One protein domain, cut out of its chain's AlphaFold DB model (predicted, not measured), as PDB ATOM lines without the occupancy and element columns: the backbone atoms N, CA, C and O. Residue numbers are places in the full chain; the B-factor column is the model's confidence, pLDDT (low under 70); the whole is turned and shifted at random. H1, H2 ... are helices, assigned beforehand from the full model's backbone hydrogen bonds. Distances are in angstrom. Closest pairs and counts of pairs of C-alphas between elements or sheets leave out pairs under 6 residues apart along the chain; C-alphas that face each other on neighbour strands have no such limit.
ATOM      1  N   ASN A  61     -32.444 -17.246  31.020       78.69
ATOM      2  CA  ASN A  61     -31.457 -16.504  30.228       78.69
ATOM      3  C   ASN A  61     -30.861 -17.379  29.107       78.69
ATOM      4  O   ASN A  61     -30.736 -16.925  27.972       78.69
ATOM      5  N   GLY A  62     -30.576 -18.656  29.386       90.00
ATOM      6  CA  GLY A  62     -30.040 -19.593  28.392       90.00
ATOM      7  C   GLY A  62     -30.967 -19.871  27.198       90.00
ATOM      8  O   GLY A  62     -30.481 -20.223  26.123       90.00
ATOM      9  N   GLU A  63     -32.284 -19.705  27.346       91.62
ATOM     10  CA  GLU A  63     -33.244 -19.854  26.243       91.62
ATOM     11  C   GLU A  63     -33.283 -18.609  25.337       91.62
ATOM     12  O   GLU A  63     -33.235 -18.739  24.110       91.62
ATOM     13  N   LEU A  64     -33.272 -17.406  25.925       91.44
ATOM     14  CA  LEU A  64     -33.174 -16.148  25.174       91.44
ATOM     15  C   LEU A  64     -31.865 -16.068  24.371       91.44
ATOM     16  O   LEU A  64     -31.876 -15.651  23.212       91.44
ATOM     17  N   ASP A  65     -30.756 -16.509  24.962       93.50
ATOM     18  CA  ASP A  65     -29.438 -16.530  24.325       93.50
ATOM     19  C   ASP A  65     -29.429 -17.387  23.047       93.50
ATOM     20  O   ASP A  65     -29.051 -16.901  21.979       93.50
ATOM     21  N   ARG A  66     -29.962 -18.616  23.120       95.19
ATOM     22  CA  ARG A  66     -30.112 -19.519  21.961       95.19
ATOM     23  C   ARG A  66     -31.022 -18.934  20.878       95.19
ATOM     24  O   ARG A  66     -30.758 -19.107  19.686       95.19
ATOM     25  N   LEU A  67     -32.092 -18.238  21.271       95.81
ATOM     26  CA  LEU A  67     -32.997 -17.578  20.330       95.81
ATOM     27  C   LEU A  67     -32.301 -16.423  19.591       95.81
ATOM     28  O   LEU A  67     -32.501 -16.262  18.382       95.81
ATOM     29  N   VAL A  68     -31.460 -15.650  20.287       97.06
ATOM     30  CA  VAL A  68     -30.644 -14.585  19.685       97.06
ATOM     31  C   VAL A  68     -29.621 -15.173  18.710       97.06
ATOM     32  O   VAL A  68     -29.542 -14.701  17.577       97.06
ATOM     33  N   GLU A  69     -28.897 -16.230  19.088       96.56
ATOM     34  CA  GLU A  69     -27.923 -16.903  18.209       96.56
ATOM     35  C   GLU A  69     -28.582 -17.466  16.939       96.56
ATOM     36  O   GLU A  69     -28.193 -17.095  15.829       96.56
ATOM     37  N   SER A  70     -29.674 -18.227  17.085       97.31
ATOM     38  CA  SER A  70     -30.474 -18.737  15.959       97.31
ATOM     39  C   SER A  70     -31.024 -17.625  15.054       97.31
ATOM     40  O   SER A  70     -31.321 -17.852  13.880       97.31
ATOM     41  N   THR A  71     -31.200 -16.412  15.580       97.62
ATOM     42  CA  THR A  71     -31.643 -15.253  14.795       97.62
ATOM     43  C   THR A  71     -30.485 -14.605  14.036       97.62
ATOM     44  O   THR A  71     -30.669 -14.211  12.885       97.62
ATOM     45  N   VAL A  72     -29.274 -14.578  14.602       98.00
ATOM     46  CA  VAL A  72     -28.058 -14.163  13.879       98.00
ATOM     47  C   VAL A  72     -27.755 -15.111  12.712       98.00
ATOM     48  O   VAL A  72     -27.460 -14.628  11.619       98.00
ATOM     49  N   ASP A  73     -27.903 -16.428  12.892       97.62
ATOM     50  CA  ASP A  73     -27.723 -17.405  11.804       97.62
ATOM     51  C   ASP A  73     -28.682 -17.130  10.627       97.62
ATOM     52  O   ASP A  73     -28.240 -16.971   9.488       97.62
ATOM     53  N   LYS A  74     -29.983 -16.937  10.901       98.00
ATOM     54  CA  LYS A  74     -30.993 -16.591   9.875       98.00
ATOM     55  C   LYS A  74     -30.663 -15.298   9.125       98.00
ATOM     56  O   LYS A  74     -30.940 -15.194   7.930       98.00
ATOM     57  N   ILE A  75     -30.080 -14.308   9.806       97.62
ATOM     58  CA  ILE A  75     -29.641 -13.045   9.194       97.62
ATOM     59  C   ILE A  75     -28.458 -13.290   8.239       97.62
ATOM     60  O   ILE A  75     -28.441 -12.732   7.141       97.62
ATOM     61  N   ILE A  76     -27.505 -14.149   8.615       97.31
ATOM     62  CA  ILE A  76     -26.352 -14.519   7.774       97.31
ATOM     63  C   ILE A  76     -26.805 -15.275   6.524       97.31
ATOM     64  O   ILE A  76     -26.378 -14.918   5.422       97.31
ATOM     65  N   ASP A  77     -27.701 -16.253   6.677       97.56
ATOM     66  CA  ASP A  77     -28.261 -17.028   5.565       97.56
ATOM     67  C   ASP A  77     -29.068 -16.140   4.606       97.56
ATOM     68  O   ASP A  77     -28.884 -16.208   3.387       97.56
ATOM     69  N   GLN A  78     -29.912 -15.246   5.139       97.25
ATOM     70  CA  GLN A  78     -30.700 -14.306   4.334       97.25
ATOM     71  C   GLN A  78     -29.809 -13.339   3.536       97.25
ATOM     72  O   GLN A  78     -30.115 -13.033   2.381       97.25
ATOM     73  N   LEU A  79     -28.709 -12.866   4.129       96.56
ATOM     74  CA  LEU A  79     -27.728 -11.994   3.473       96.56
ATOM     75  C   LEU A  79     -26.698 -12.766   2.622       96.56
ATOM     76  O   LEU A  79     -25.912 -12.143   1.908       96.56
ATOM     77  N   LYS A  80     -26.691 -14.106   2.687       97.19
ATOM     78  CA  LYS A  80     -25.754 -15.021   2.006       97.19
ATOM     79  C   LYS A  80     -24.269 -14.717   2.275       97.19
ATOM     80  O   LYS A  80     -23.411 -14.984   1.428       97.19
ATOM     81  N   ILE A  81     -23.947 -14.159   3.444       94.12
ATOM     82  CA  ILE A  81     -22.581 -13.721   3.774       94.12
ATOM     83  C   ILE A  81     -21.701 -14.932   4.099       94.12
ATOM     84  O   ILE A  81     -21.945 -15.663   5.056       94.12
ATOM     85  N   LYS A  82     -20.616 -15.103   3.336       95.88
ATOM     86  CA  LYS A  82     -19.552 -16.072   3.628       95.88
ATOM     87  C   LYS A  82     -18.381 -15.363   4.309       95.88
ATOM     88  O   LYS A  82     -17.844 -14.399   3.774       95.88
ATOM     89  N   PHE A  83     -17.977 -15.854   5.479       94.94
ATOM     90  CA  PHE A  83     -16.839 -15.329   6.237       94.94
ATOM     91  C   PHE A  83     -15.594 -16.189   5.994       94.94
ATOM     92  O   PHE A  83     -15.601 -17.376   6.306       94.94
ATOM     93  N   THR A  84     -14.518 -15.588   5.481       94.31
ATOM     94  CA  THR A  84     -13.228 -16.274   5.254       94.31
ATOM     95  C   THR A  84     -12.433 -16.504   6.546       94.31
ATOM     96  O   THR A  84     -11.604 -17.402   6.603       94.31
ATOM     97  N   ASP A  85     -12.673 -15.690   7.577       96.31
ATOM     98  CA  ASP A  85     -11.979 -15.740   8.869       96.31
ATOM     99  C   ASP A  85     -12.987 -15.926  10.011       96.31
ATOM    100  O   ASP A  85     -13.928 -15.140  10.177       96.31
ATOM    101  N   THR A  86     -12.750 -16.952  10.828       96.88
ATOM    102  CA  THR A  86     -13.501 -17.271  12.047       96.88
ATOM    103  C   THR A  86     -13.560 -16.094  13.022       96.88
ATOM    104  O   THR A  86     -14.601 -15.887  13.647       96.88
ATOM    105  N   LYS A  87     -12.505 -15.269  13.126       95.81
ATOM    106  CA  LYS A  87     -12.499 -14.079  13.997       95.81
ATOM    107  C   LYS A  87     -13.453 -12.997  13.487       95.81
ATOM    108  O   LYS A  87     -14.166 -12.393  14.286       95.81
ATOM    109  N   ILE A  88     -13.523 -12.783  12.170       96.44
ATOM    110  CA  ILE A  88     -14.492 -11.857  11.557       96.44
ATOM    111  C   ILE A  88     -15.919 -12.387  11.747       96.44
ATOM    112  O   ILE A  88     -16.796 -11.609  12.127       96.44
ATOM    113  N   LYS A  89     -16.144 -13.702  11.572       97.00
ATOM    114  CA  LYS A  89     -17.434 -14.333  11.901       97.00
ATOM    115  C   LYS A  89     -17.805 -14.051  13.362       97.00
ATOM    116  O   LYS A  89     -18.870 -13.501  13.619       97.00
ATOM    117  N   GLN A  90     -16.920 -14.347  14.314       97.44
ATOM    118  CA  GLN A  90     -17.186 -14.152  15.742       97.44
ATOM    119  C   GLN A  90     -17.503 -12.685  16.085       97.44
ATOM    120  O   GLN A  90     -18.501 -12.431  16.758       97.44
ATOM    121  N   ARG A  91     -16.744 -11.713  15.548       97.38
ATOM    122  CA  ARG A  91     -17.048 -10.273  15.701       97.38
ATOM    123  C   ARG A  91     -18.454  -9.920  15.200       97.38
ATOM    124  O   ARG A  91     -19.174  -9.212  15.901       97.38
ATOM    125  N   PHE A  92     -18.873 -10.435  14.039       98.12
ATOM    126  CA  PHE A  92     -20.222 -10.201  13.504       98.12
ATOM    127  C   PHE A  92     -21.315 -10.691  14.467       98.12
ATOM    128  O   PHE A  92     -22.247  -9.943  14.767       98.12
ATOM    129  N   TYR A  93     -21.161 -11.899  15.028       97.94
ATOM    130  CA  TYR A  93     -22.096 -12.431  16.030       97.94
ATOM    131  C   TYR A  93     -22.101 -11.573  17.301       97.94
ATOM    132  O   TYR A  93     -23.176 -11.233  17.790       97.94
ATOM    133  N   THR A  94     -20.943 -11.158  17.823       97.81
ATOM    134  CA  THR A  94     -20.856 -10.297  19.020       97.81
ATOM    135  C   THR A  94     -21.474  -8.908  18.806       97.81
ATOM    136  O   THR A  94     -22.017  -8.327  19.750       97.81
ATOM    137  N   ILE A  95     -21.430  -8.362  17.587       97.75
ATOM    138  CA  ILE A  95     -22.088  -7.091  17.248       97.75
ATOM    139  C   ILE A  95     -23.608  -7.283  17.165       97.75
ATOM    140  O   ILE A  95     -24.342  -6.594  17.876       97.75
ATOM    141  N   LEU A  96     -24.082  -8.242  16.360       98.06
ATOM    142  CA  LEU A  96     -25.519  -8.437  16.131       98.06
ATOM    143  C   LEU A  96     -26.267  -8.978  17.353       98.06
ATOM    144  O   LEU A  96     -27.355  -8.492  17.649       98.06
ATOM    145  N   SER A  97     -25.693  -9.922  18.101       97.31
ATOM    146  CA  SER A  97     -26.322 -10.442  19.325       97.31
ATOM    147  C   SER A  97     -26.499  -9.353  20.385       97.31
ATOM    148  O   SER A  97     -27.534  -9.295  21.039       97.31
ATOM    149  N   SER A  98     -25.538  -8.436  20.519       97.44
ATOM    150  CA  SER A  98     -25.633  -7.288  21.429       97.44
ATOM    151  C   SER A  98     -26.721  -6.289  21.007       97.44
ATOM    152  O   SER A  98     -27.447  -5.787  21.863       97.44
ATOM    153  N   LYS A  99     -26.908  -6.063  19.699       97.38
ATOM    154  CA  LYS A  99     -28.025  -5.272  19.156       97.38
ATOM    155  C   LYS A  99     -29.383  -5.957  19.371       97.38
ATOM    156  O   LYS A  99     -30.306  -5.310  19.848       97.38
ATOM    157  N   LEU A 100     -29.496  -7.262  19.112       96.88
ATOM    158  CA  LEU A 100     -30.718  -8.049  19.366       96.88
ATOM    159  C   LEU A 100     -31.061  -8.186  20.865       96.88
ATOM    160  O   LEU A 100     -32.195  -8.505  21.209       96.88
ATOM    161  N   ARG A 101     -30.099  -7.924  21.758       95.75
ATOM    162  CA  ARG A 101     -30.292  -7.796  23.214       95.75
ATOM    163  C   ARG A 101     -30.599  -6.360  23.669       95.75
ATOM    164  O   ARG A 101     -30.648  -6.128  24.870       95.75
ATOM    165  N   GLU A 102     -30.771  -5.412  22.743       94.75
ATOM    166  CA  GLU A 102     -31.010  -3.978  23.004       94.75
ATOM    167  C   GLU A 102     -29.847  -3.255  23.732       94.75
ATOM    168  O   GLU A 102     -30.014  -2.149  24.237       94.75
ATOM    169  N   ILE A 103     -28.641  -3.845  23.754       94.88
ATOM    170  CA  ILE A 103     -27.451  -3.294  24.440       94.88
ATOM    171  C   ILE A 103     -26.727  -2.238  23.583       94.88
ATOM    172  O   ILE A 103     -26.024  -1.389  24.124       94.88
ATOM    173  N   ARG A 104     -26.876  -2.282  22.251       95.75
ATOM    174  CA  ARG A 104     -26.249  -1.340  21.302       95.75
ATOM    175  C   ARG A 104     -27.273  -0.698  20.378       95.75
ATOM    176  O   ARG A 104     -28.170  -1.373  19.867       95.75
ATOM    177  N   SER A 105     -27.078   0.587  20.111       97.31
ATOM    178  CA  SER A 105     -27.863   1.375  19.165       97.31
ATOM    179  C   SER A 105     -27.474   1.106  17.707       97.31
ATOM    180  O   SER A 105     -26.365   0.671  17.390       97.31
ATOM    181  N   ASP A 106     -28.379   1.446  16.787       97.12
ATOM    182  CA  ASP A 106     -28.156   1.305  15.344       97.12
ATOM    183  C   ASP A 106     -26.902   2.052  14.851       97.12
ATOM    184  O   ASP A 106     -26.232   1.589  13.929       97.12
ATOM    185  N   LYS A 107     -26.566   3.199  15.468       95.12
ATOM    186  CA  LYS A 107     -25.402   4.021  15.095       95.12
ATOM    187  C   LYS A 107     -24.085   3.335  15.454       95.12
ATOM    188  O   LYS A 107     -23.176   3.292  14.630       95.12
ATOM    189  N   GLU A 108     -24.000   2.761  16.652       96.62
ATOM    190  CA  GLU A 108     -22.828   1.997  17.099       96.62
ATOM    191  C   GLU A 108     -22.648   0.728  16.262       96.62
ATOM    192  O   GLU A 108     -21.524   0.362  15.926       96.62
ATOM    193  N   VAL A 109     -23.749   0.078  15.870       98.38
ATOM    194  CA  VAL A 109     -23.713  -1.079  14.965       98.38
ATOM    195  C   VAL A 109     -23.238  -0.672  13.568       98.38
ATOM    196  O   VAL A 109     -22.341  -1.332  13.048       98.38
ATOM    197  N   ARG A 110     -23.759   0.420  12.980       98.19
ATOM    198  CA  ARG A 110     -23.272   0.967  11.693       98.19
ATOM    199  C   ARG A 110     -21.758   1.180  11.746       98.19
ATOM    200  O   ARG A 110     -21.044   0.639  10.909       98.19
ATOM    201  N   TYR A 111     -21.284   1.882  12.777       97.69
ATOM    202  CA  TYR A 111     -19.867   2.169  13.008       97.69
ATOM    203  C   TYR A 111     -19.020   0.892  13.146       97.69
ATOM    204  O   TYR A 111     -18.061   0.707  12.408       97.69
ATOM    205  N   MET A 112     -19.400  -0.047  14.016       98.19
ATOM    206  CA  MET A 112     -18.650  -1.300  14.215       98.19
ATOM    207  C   MET A 112     -18.603  -2.190  12.957       98.19
ATOM    208  O   MET A 112     -17.661  -2.970  12.782       98.19
ATOM    209  N   LEU A 113     -19.601  -2.081  12.073       98.06
ATOM    210  CA  LEU A 113     -19.605  -2.758  10.777       98.06
ATOM    211  C   LEU A 113     -18.689  -2.063   9.751       98.06
ATOM    212  O   LEU A 113     -17.998  -2.769   9.013       98.06
ATOM    213  N   THR A 114     -18.643  -0.726   9.708       98.06
ATOM    214  CA  THR A 114     -17.834   0.030   8.730       98.06
ATOM    215  C   THR A 114     -16.365   0.206   9.122       98.06
ATOM    216  O   THR A 114     -15.505   0.190   8.241       98.06
ATOM    217  N   VAL A 115     -16.047   0.315  10.418       98.06
ATOM    218  CA  VAL A 115     -14.672   0.493  10.931       98.06
ATOM    219  C   VAL A 115     -13.723  -0.586  10.382       98.06
ATOM    220  O   VAL A 115     -14.086  -1.768  10.384       98.06
ATOM    221  N   PRO A 116     -12.500  -0.233   9.932       98.06
ATOM    222  CA  PRO A 116     -11.525  -1.178   9.397       98.06
ATOM    223  C   PRO A 116     -11.231  -2.380  10.304       98.06
ATOM    224  O   PRO A 116     -11.182  -2.294  11.530       98.06
ATOM    225  N   LYS A 117     -10.929  -3.528   9.683       96.88
ATOM    226  CA  LYS A 117     -10.623  -4.793  10.384       96.88
ATOM    227  C   LYS A 117      -9.447  -4.681  11.365       96.88
ATOM    228  O   LYS A 117      -9.444  -5.375  12.387       96.88
ATOM    229  N   ALA A 118      -8.478  -3.818  11.046       95.88
ATOM    230  CA  ALA A 118      -7.309  -3.511  11.871       95.88
ATOM    231  C   ALA A 118      -7.676  -2.755  13.163       95.88
ATOM    232  O   ALA A 118      -7.111  -3.036  14.211       95.88
ATOM    233  N   GLU A 119      -8.681  -1.880  13.101       94.88
ATOM    234  CA  GLU A 119      -9.188  -1.058  14.213       94.88
ATOM    235  C   GLU A 119     -10.257  -1.787  15.054       94.88
ATOM    236  O   GLU A 119     -10.905  -1.201  15.915       94.88
ATOM    237  N   GLY A 120     -10.458  -3.088  14.818       91.25
ATOM    238  CA  GLY A 120     -11.389  -3.930  15.576       91.25
ATOM    239  C   GLY A 120     -12.757  -4.143  14.919       91.25
ATOM    240  O   GLY A 120     -13.430  -5.116  15.260       91.25
ATOM    241  N   GLY A 121     -13.131  -3.325  13.933       95.81
ATOM    242  CA  GLY A 121     -14.378  -3.471  13.174       95.81
ATOM    243  C   GLY A 121     -14.343  -4.590  12.124       95.81
ATOM    244  O   GLY A 121     -13.556  -5.545  12.214       95.81
ATOM    245  N   LEU A 122     -15.224  -4.492  11.122       97.25
ATOM    246  CA  LEU A 122     -15.352  -5.470  10.029       97.25
ATOM    247  C   LEU A 122     -14.915  -4.957   8.648       97.25
ATOM    248  O   LEU A 122     -14.656  -5.786   7.771       97.25
ATOM    249  N   GLY A 123     -14.817  -3.645   8.438       97.00
ATOM    250  CA  GLY A 123     -14.523  -3.049   7.134       97.00
ATOM    251  C   GLY A 123     -15.569  -3.388   6.068       97.00
ATOM    252  O   GLY A 123     -15.200  -3.759   4.951       97.00
ATOM    253  N   LEU A 124     -16.858  -3.350   6.421       97.31
ATOM    254  CA  LEU A 124     -17.942  -3.384   5.440       97.31
ATOM    255  C   LEU A 124     -18.129  -2.000   4.812       97.31
ATOM    256  O   LEU A 124     -17.937  -0.977   5.457       97.31
ATOM    257  N   ASP A 125     -18.563  -1.986   3.556       97.81
ATOM    258  CA  ASP A 125     -19.054  -0.766   2.919       97.81
ATOM    259  C   ASP A 125     -20.315  -0.238   3.634       97.81
ATOM    260  O   ASP A 125     -21.114  -1.018   4.164       97.81
ATOM    261  N   GLU A 126     -20.514   1.079   3.629       97.06
ATOM    262  CA  GLU A 126     -21.610   1.731   4.346       97.06
ATOM    263  C   GLU A 126     -23.000   1.300   3.842       97.06
ATOM    264  O   GLU A 126     -23.892   1.038   4.654       97.06
ATOM    265  N   GLN A 127     -23.172   1.089   2.531       97.38
ATOM    266  CA  GLN A 127     -24.429   0.574   1.974       97.38
ATOM    267  C   GLN A 127     -24.699  -0.865   2.441       97.38
ATOM    268  O   GLN A 127     -25.847  -1.264   2.652       97.38
ATOM    269  N   LYS A 128     -23.637  -1.655   2.648       97.19
ATOM    270  CA  LYS A 128     -23.736  -3.029   3.165       97.19
ATOM    271  C   LYS A 128     -24.058  -3.038   4.660       97.19
ATOM    272  O   LYS A 128     -24.838  -3.885   5.090       97.19
ATOM    273  N   ALA A 129     -23.528  -2.093   5.439       98.06
ATOM    274  CA  ALA A 129     -23.892  -1.917   6.846       98.06
ATOM    275  C   ALA A 129     -25.378  -1.535   7.012       98.06
ATOM    276  O   ALA A 129     -26.068  -2.116   7.853       98.06
ATOM    277  N   ASP A 130     -25.903  -0.649   6.161       98.06
ATOM    278  CA  ASP A 130     -27.324  -0.274   6.177       98.06
ATOM    279  C   ASP A 130     -28.254  -1.394   5.691       98.06
ATOM    280  O   ASP A 130     -29.349  -1.574   6.236       98.06
ATOM    281  N   LEU A 131     -27.811  -2.225   4.742       98.00
ATOM    282  CA  LEU A 131     -28.535  -3.439   4.359       98.00
ATOM    283  C   LEU A 131     -28.593  -4.455   5.516       98.00
ATOM    284  O   LEU A 131     -29.663  -5.005   5.792       98.00
ATOM    285  N   VAL A 132     -27.478  -4.666   6.231       98.19
ATOM    286  CA  VAL A 132     -27.436  -5.505   7.445       98.19
ATOM    287  C   VAL A 132     -28.413  -4.970   8.492       98.19
ATOM    288  O   VAL A 132     -29.258  -5.727   8.967       98.19
ATOM    289  N   LEU A 133     -28.362  -3.673   8.814       98.00
ATOM    290  CA  LEU A 133     -29.269  -3.038   9.779       98.00
ATOM    291  C   LEU A 133     -30.746  -3.173   9.382       98.00
ATOM    292  O   LEU A 133     -31.588  -3.442  10.239       98.00
ATOM    293  N   THR A 134     -31.058  -3.040   8.093       98.12
ATOM    294  CA  THR A 134     -32.421  -3.216   7.566       98.12
ATOM    295  C   THR A 134     -32.939  -4.639   7.798       98.12
ATOM    296  O   THR A 134     -34.077  -4.824   8.235       98.12
ATOM    297  N   VAL A 135     -32.097  -5.654   7.578       98.12
ATOM    298  CA  VAL A 135     -32.454  -7.057   7.848       98.12
ATOM    299  C   VAL A 135     -32.549  -7.331   9.352       98.12
ATOM    300  O   VAL A 135     -33.513  -7.962   9.783       98.12
ATOM    301  N   VAL A 136     -31.624  -6.809  10.165       98.00
ATOM    302  CA  VAL A 136     -31.650  -6.939  11.635       98.00
ATOM    303  C   VAL A 136     -32.961  -6.397  12.210       98.00
ATOM    304  O   VAL A 136     -33.628  -7.121  12.944       98.00
ATOM    305  N   LYS A 137     -33.388  -5.187  11.820       97.25
ATOM    306  CA  LYS A 137     -34.639  -4.564  12.299       97.25
ATOM    307  C   LYS A 137     -35.892  -5.382  11.987       97.25
ATOM    308  O   LYS A 137     -36.832  -5.398  12.780       97.25
ATOM    309  N   LYS A 138     -35.910  -6.089  10.850       97.25
ATOM    310  CA  LYS A 138     -37.003  -7.009  10.516       97.25
ATOM    311  C   LYS A 138     -37.092  -8.134  11.552       97.25
ATOM    312  O   LYS A 138     -38.151  -8.320  12.148       97.25
ATOM    313  N   HIS A 139     -35.980  -8.824  11.812       97.38
ATOM    314  CA  HIS A 139     -35.921  -9.927  12.780       97.38
ATOM    315  C   HIS A 139     -36.068  -9.461  14.240       97.38
ATOM    316  O   HIS A 139     -36.658 -10.174  15.044       97.38
ATOM    317  N   GLU A 140     -35.628  -8.249  14.584       96.12
ATOM    318  CA  GLU A 140     -35.847  -7.596  15.889       96.12
ATOM    319  C   GLU A 140     -37.353  -7.465  16.215       96.12
ATOM    320  O   GLU A 140     -37.784  -7.716  17.347       96.12
ATOM    321  N   SER A 141     -38.183  -7.188  15.200       94.31
ATOM    322  CA  SER A 141     -39.649  -7.141  15.332       94.31
ATOM    323  C   SER A 141     -40.316  -8.511  15.538       94.31
ATOM    324  O   SER A 141     -41.461  -8.569  15.979       94.31
ATOM    325  N   ASP A 142     -39.623  -9.613  15.236       94.81
ATOM    326  CA  ASP A 142     -40.106 -10.980  15.466       94.81
ATOM    327  C   ASP A 142     -39.547 -11.559  16.776       94.81
ATOM    328  O   ASP A 142     -40.291 -12.149  17.560       94.81
ATOM    329  N   LEU A 143     -38.271 -11.300  17.080       94.81
ATOM    330  CA  LEU A 143     -37.619 -11.692  18.332       94.81
ATOM    331  C   LEU A 143     -38.313 -11.074  19.558       94.81
ATOM    332  O   LEU A 143     -38.492 -11.751  20.568       94.81
ATOM    333  N   SER A 144     -38.761  -9.820  19.463       92.56
ATOM    334  CA  SER A 144     -39.517  -9.137  20.525       92.56
ATOM    335  C   SER A 144     -40.872  -9.795  20.834       92.56
ATOM    336  O   SER A 144     -41.258  -9.866  22.002       92.56
ATOM    337  N   LYS A 145     -41.561 -10.367  19.834       94.00
ATOM    338  CA  LYS A 145     -42.801 -11.147  20.041       94.00
ATOM    339  C   LYS A 145     -42.505 -12.410  20.858       94.00
ATOM    340  O   LYS A 145     -43.155 -12.652  21.874       94.00
ATOM    341  N   SER A 146     -41.474 -13.158  20.468       92.81
ATOM    342  CA  SER A 146     -41.033 -14.370  21.171       92.81
ATOM    343  C   SER A 146     -40.510 -14.082  22.585       92.81
ATOM    344  O   SER A 146     -40.829 -14.813  23.517       92.81
ATOM    345  N   LYS A 147     -39.762 -12.987  22.779       90.56
ATOM    346  CA  LYS A 147     -39.252 -12.521  24.084       90.56
ATOM    347  C   LYS A 147     -40.391 -12.238  25.071       90.56
ATOM    348  O   LYS A 147     -40.311 -12.634  26.234       90.56
ATOM    349  N   ASN A 148     -41.477 -11.621  24.602       89.19
ATOM    350  CA  ASN A 148     -42.682 -11.414  25.406       89.19
ATOM    351  C   ASN A 148     -43.359 -12.746  25.775       89.19
ATOM    352  O   ASN A 148     -43.744 -12.918  26.928       89.19
ATOM    353  N   GLN A 149     -43.444 -13.699  24.838       89.56
ATOM    354  CA  GLN A 149     -44.045 -15.015  25.084       89.56
ATOM    355  C   GLN A 149     -43.244 -15.866  26.086       89.56
ATOM    356  O   GLN A 149     -43.820 -16.418  27.021       89.56
ATOM    357  N   ILE A 150     -41.912 -15.916  25.962       88.00
ATOM    358  CA  ILE A 150     -41.035 -16.592  26.938       88.00
ATOM    359  C   ILE A 150     -41.227 -15.978  28.335       88.00
ATOM    360  O   ILE A 150     -41.302 -16.695  29.331       88.00
ATOM    361  N   THR A 151     -41.376 -14.652  28.406       84.75
ATOM    362  CA  THR A 151     -41.594 -13.933  29.668       84.75
ATOM    363  C   THR A 151     -42.960 -14.262  30.286       84.75
ATOM    364  O   THR A 151     -43.030 -14.522  31.487       84.75
ATOM    365  N   SER A 152     -44.044 -14.314  29.497       85.81
ATOM    366  CA  SER A 152     -45.365 -14.718  30.004       85.81
ATOM    367  C   SER A 152     -45.400 -16.180  30.446       85.81
ATOM    368  O   SER A 152     -45.976 -16.484  31.491       85.81
ATOM    369  N   ASP A 153     -44.744 -17.075  29.706       86.31
ATOM    370  CA  ASP A 153     -44.707 -18.505  30.020       86.31
ATOM    371  C   ASP A 153     -43.852 -18.792  31.263       86.31
ATOM    372  O   ASP A 153     -44.201 -19.666  32.059       86.31
ATOM    373  N   ALA A 154     -42.767 -18.038  31.477       83.12
ATOM    374  CA  ALA A 154     -41.978 -18.093  32.705       83.12
ATOM    375  C   ALA A 154     -42.791 -17.624  33.925       83.12
ATOM    376  O   ALA A 154     -42.811 -18.313  34.944       83.12
ATOM    377  N   ILE A 155     -43.524 -16.509  33.807       82.56
ATOM    378  CA  ILE A 155     -44.412 -16.008  34.872       82.56
ATOM    379  C   ILE A 155     -45.530 -17.020  35.173       82.56
ATOM    380  O   ILE A 155     -45.805 -17.296  36.339       82.56
ATOM    381  N   ALA A 156     -46.133 -17.629  34.147       84.81
ATOM    382  CA  ALA A 156     -47.170 -18.647  34.320       84.81
ATOM    383  C   ALA A 156     -46.637 -19.934  34.986       84.81
ATOM    384  O   ALA A 156     -47.298 -20.493  35.863       84.81
ATOM    385  N   LYS A 157     -45.434 -20.393  34.608       81.31
ATOM    386  CA  LYS A 157     -44.783 -21.584  35.189       81.31
ATOM    387  C   LYS A 157     -44.211 -21.350  36.588       81.31
ATOM    388  O   LYS A 157     -44.125 -22.307  37.350       81.31
TER     389      LYS A 157
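What this domain is: This is residues 61 to 157 of the 433 residues of an uncharacterized protein of Candidatus Falkowbacteria bacterium (UniProt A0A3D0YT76). One long helix, H4, makes the long axis; H1 packs along it, and a helical hairpin, H2 and H3, packs steeply on its residues 126 to 143, while residues 152 to 157 stick out. The printed part has 97 residues with four named helices, H1 to H4 in order, and is all helix. It is compact, with a radius of gyration of the C-alphas of 14.2 A and spans of 48 by 23 by 23 A.

Where its parts are: Find C-alpha 61 at (-31.457, -16.504, 30.228); from there H1 runs 27.4 A to residue 79. H2 is residues 86 to 100, H3 106 to 114. H4, residues 126 to 157, 45.1 A, has a kink of 32 degrees near residue 140 and ends at (-44.783, -21.584, 35.189).

How they stand to each other: Look at Ile 75 and Val 135, the closest C-alphas of H1 and H4, 6.8 A apart, at a shallow tilt of 30 degrees. H1 and H3 are apart. Every O i to N i+4 pair is within hydrogen-bond range in H1 and H3, 10 of 11 in H2, 26 of 28 in H4.

The domain as a whole: The printed part has no cut; the link H3 to H4 is long. No printed residue is under 70 in pLDDT.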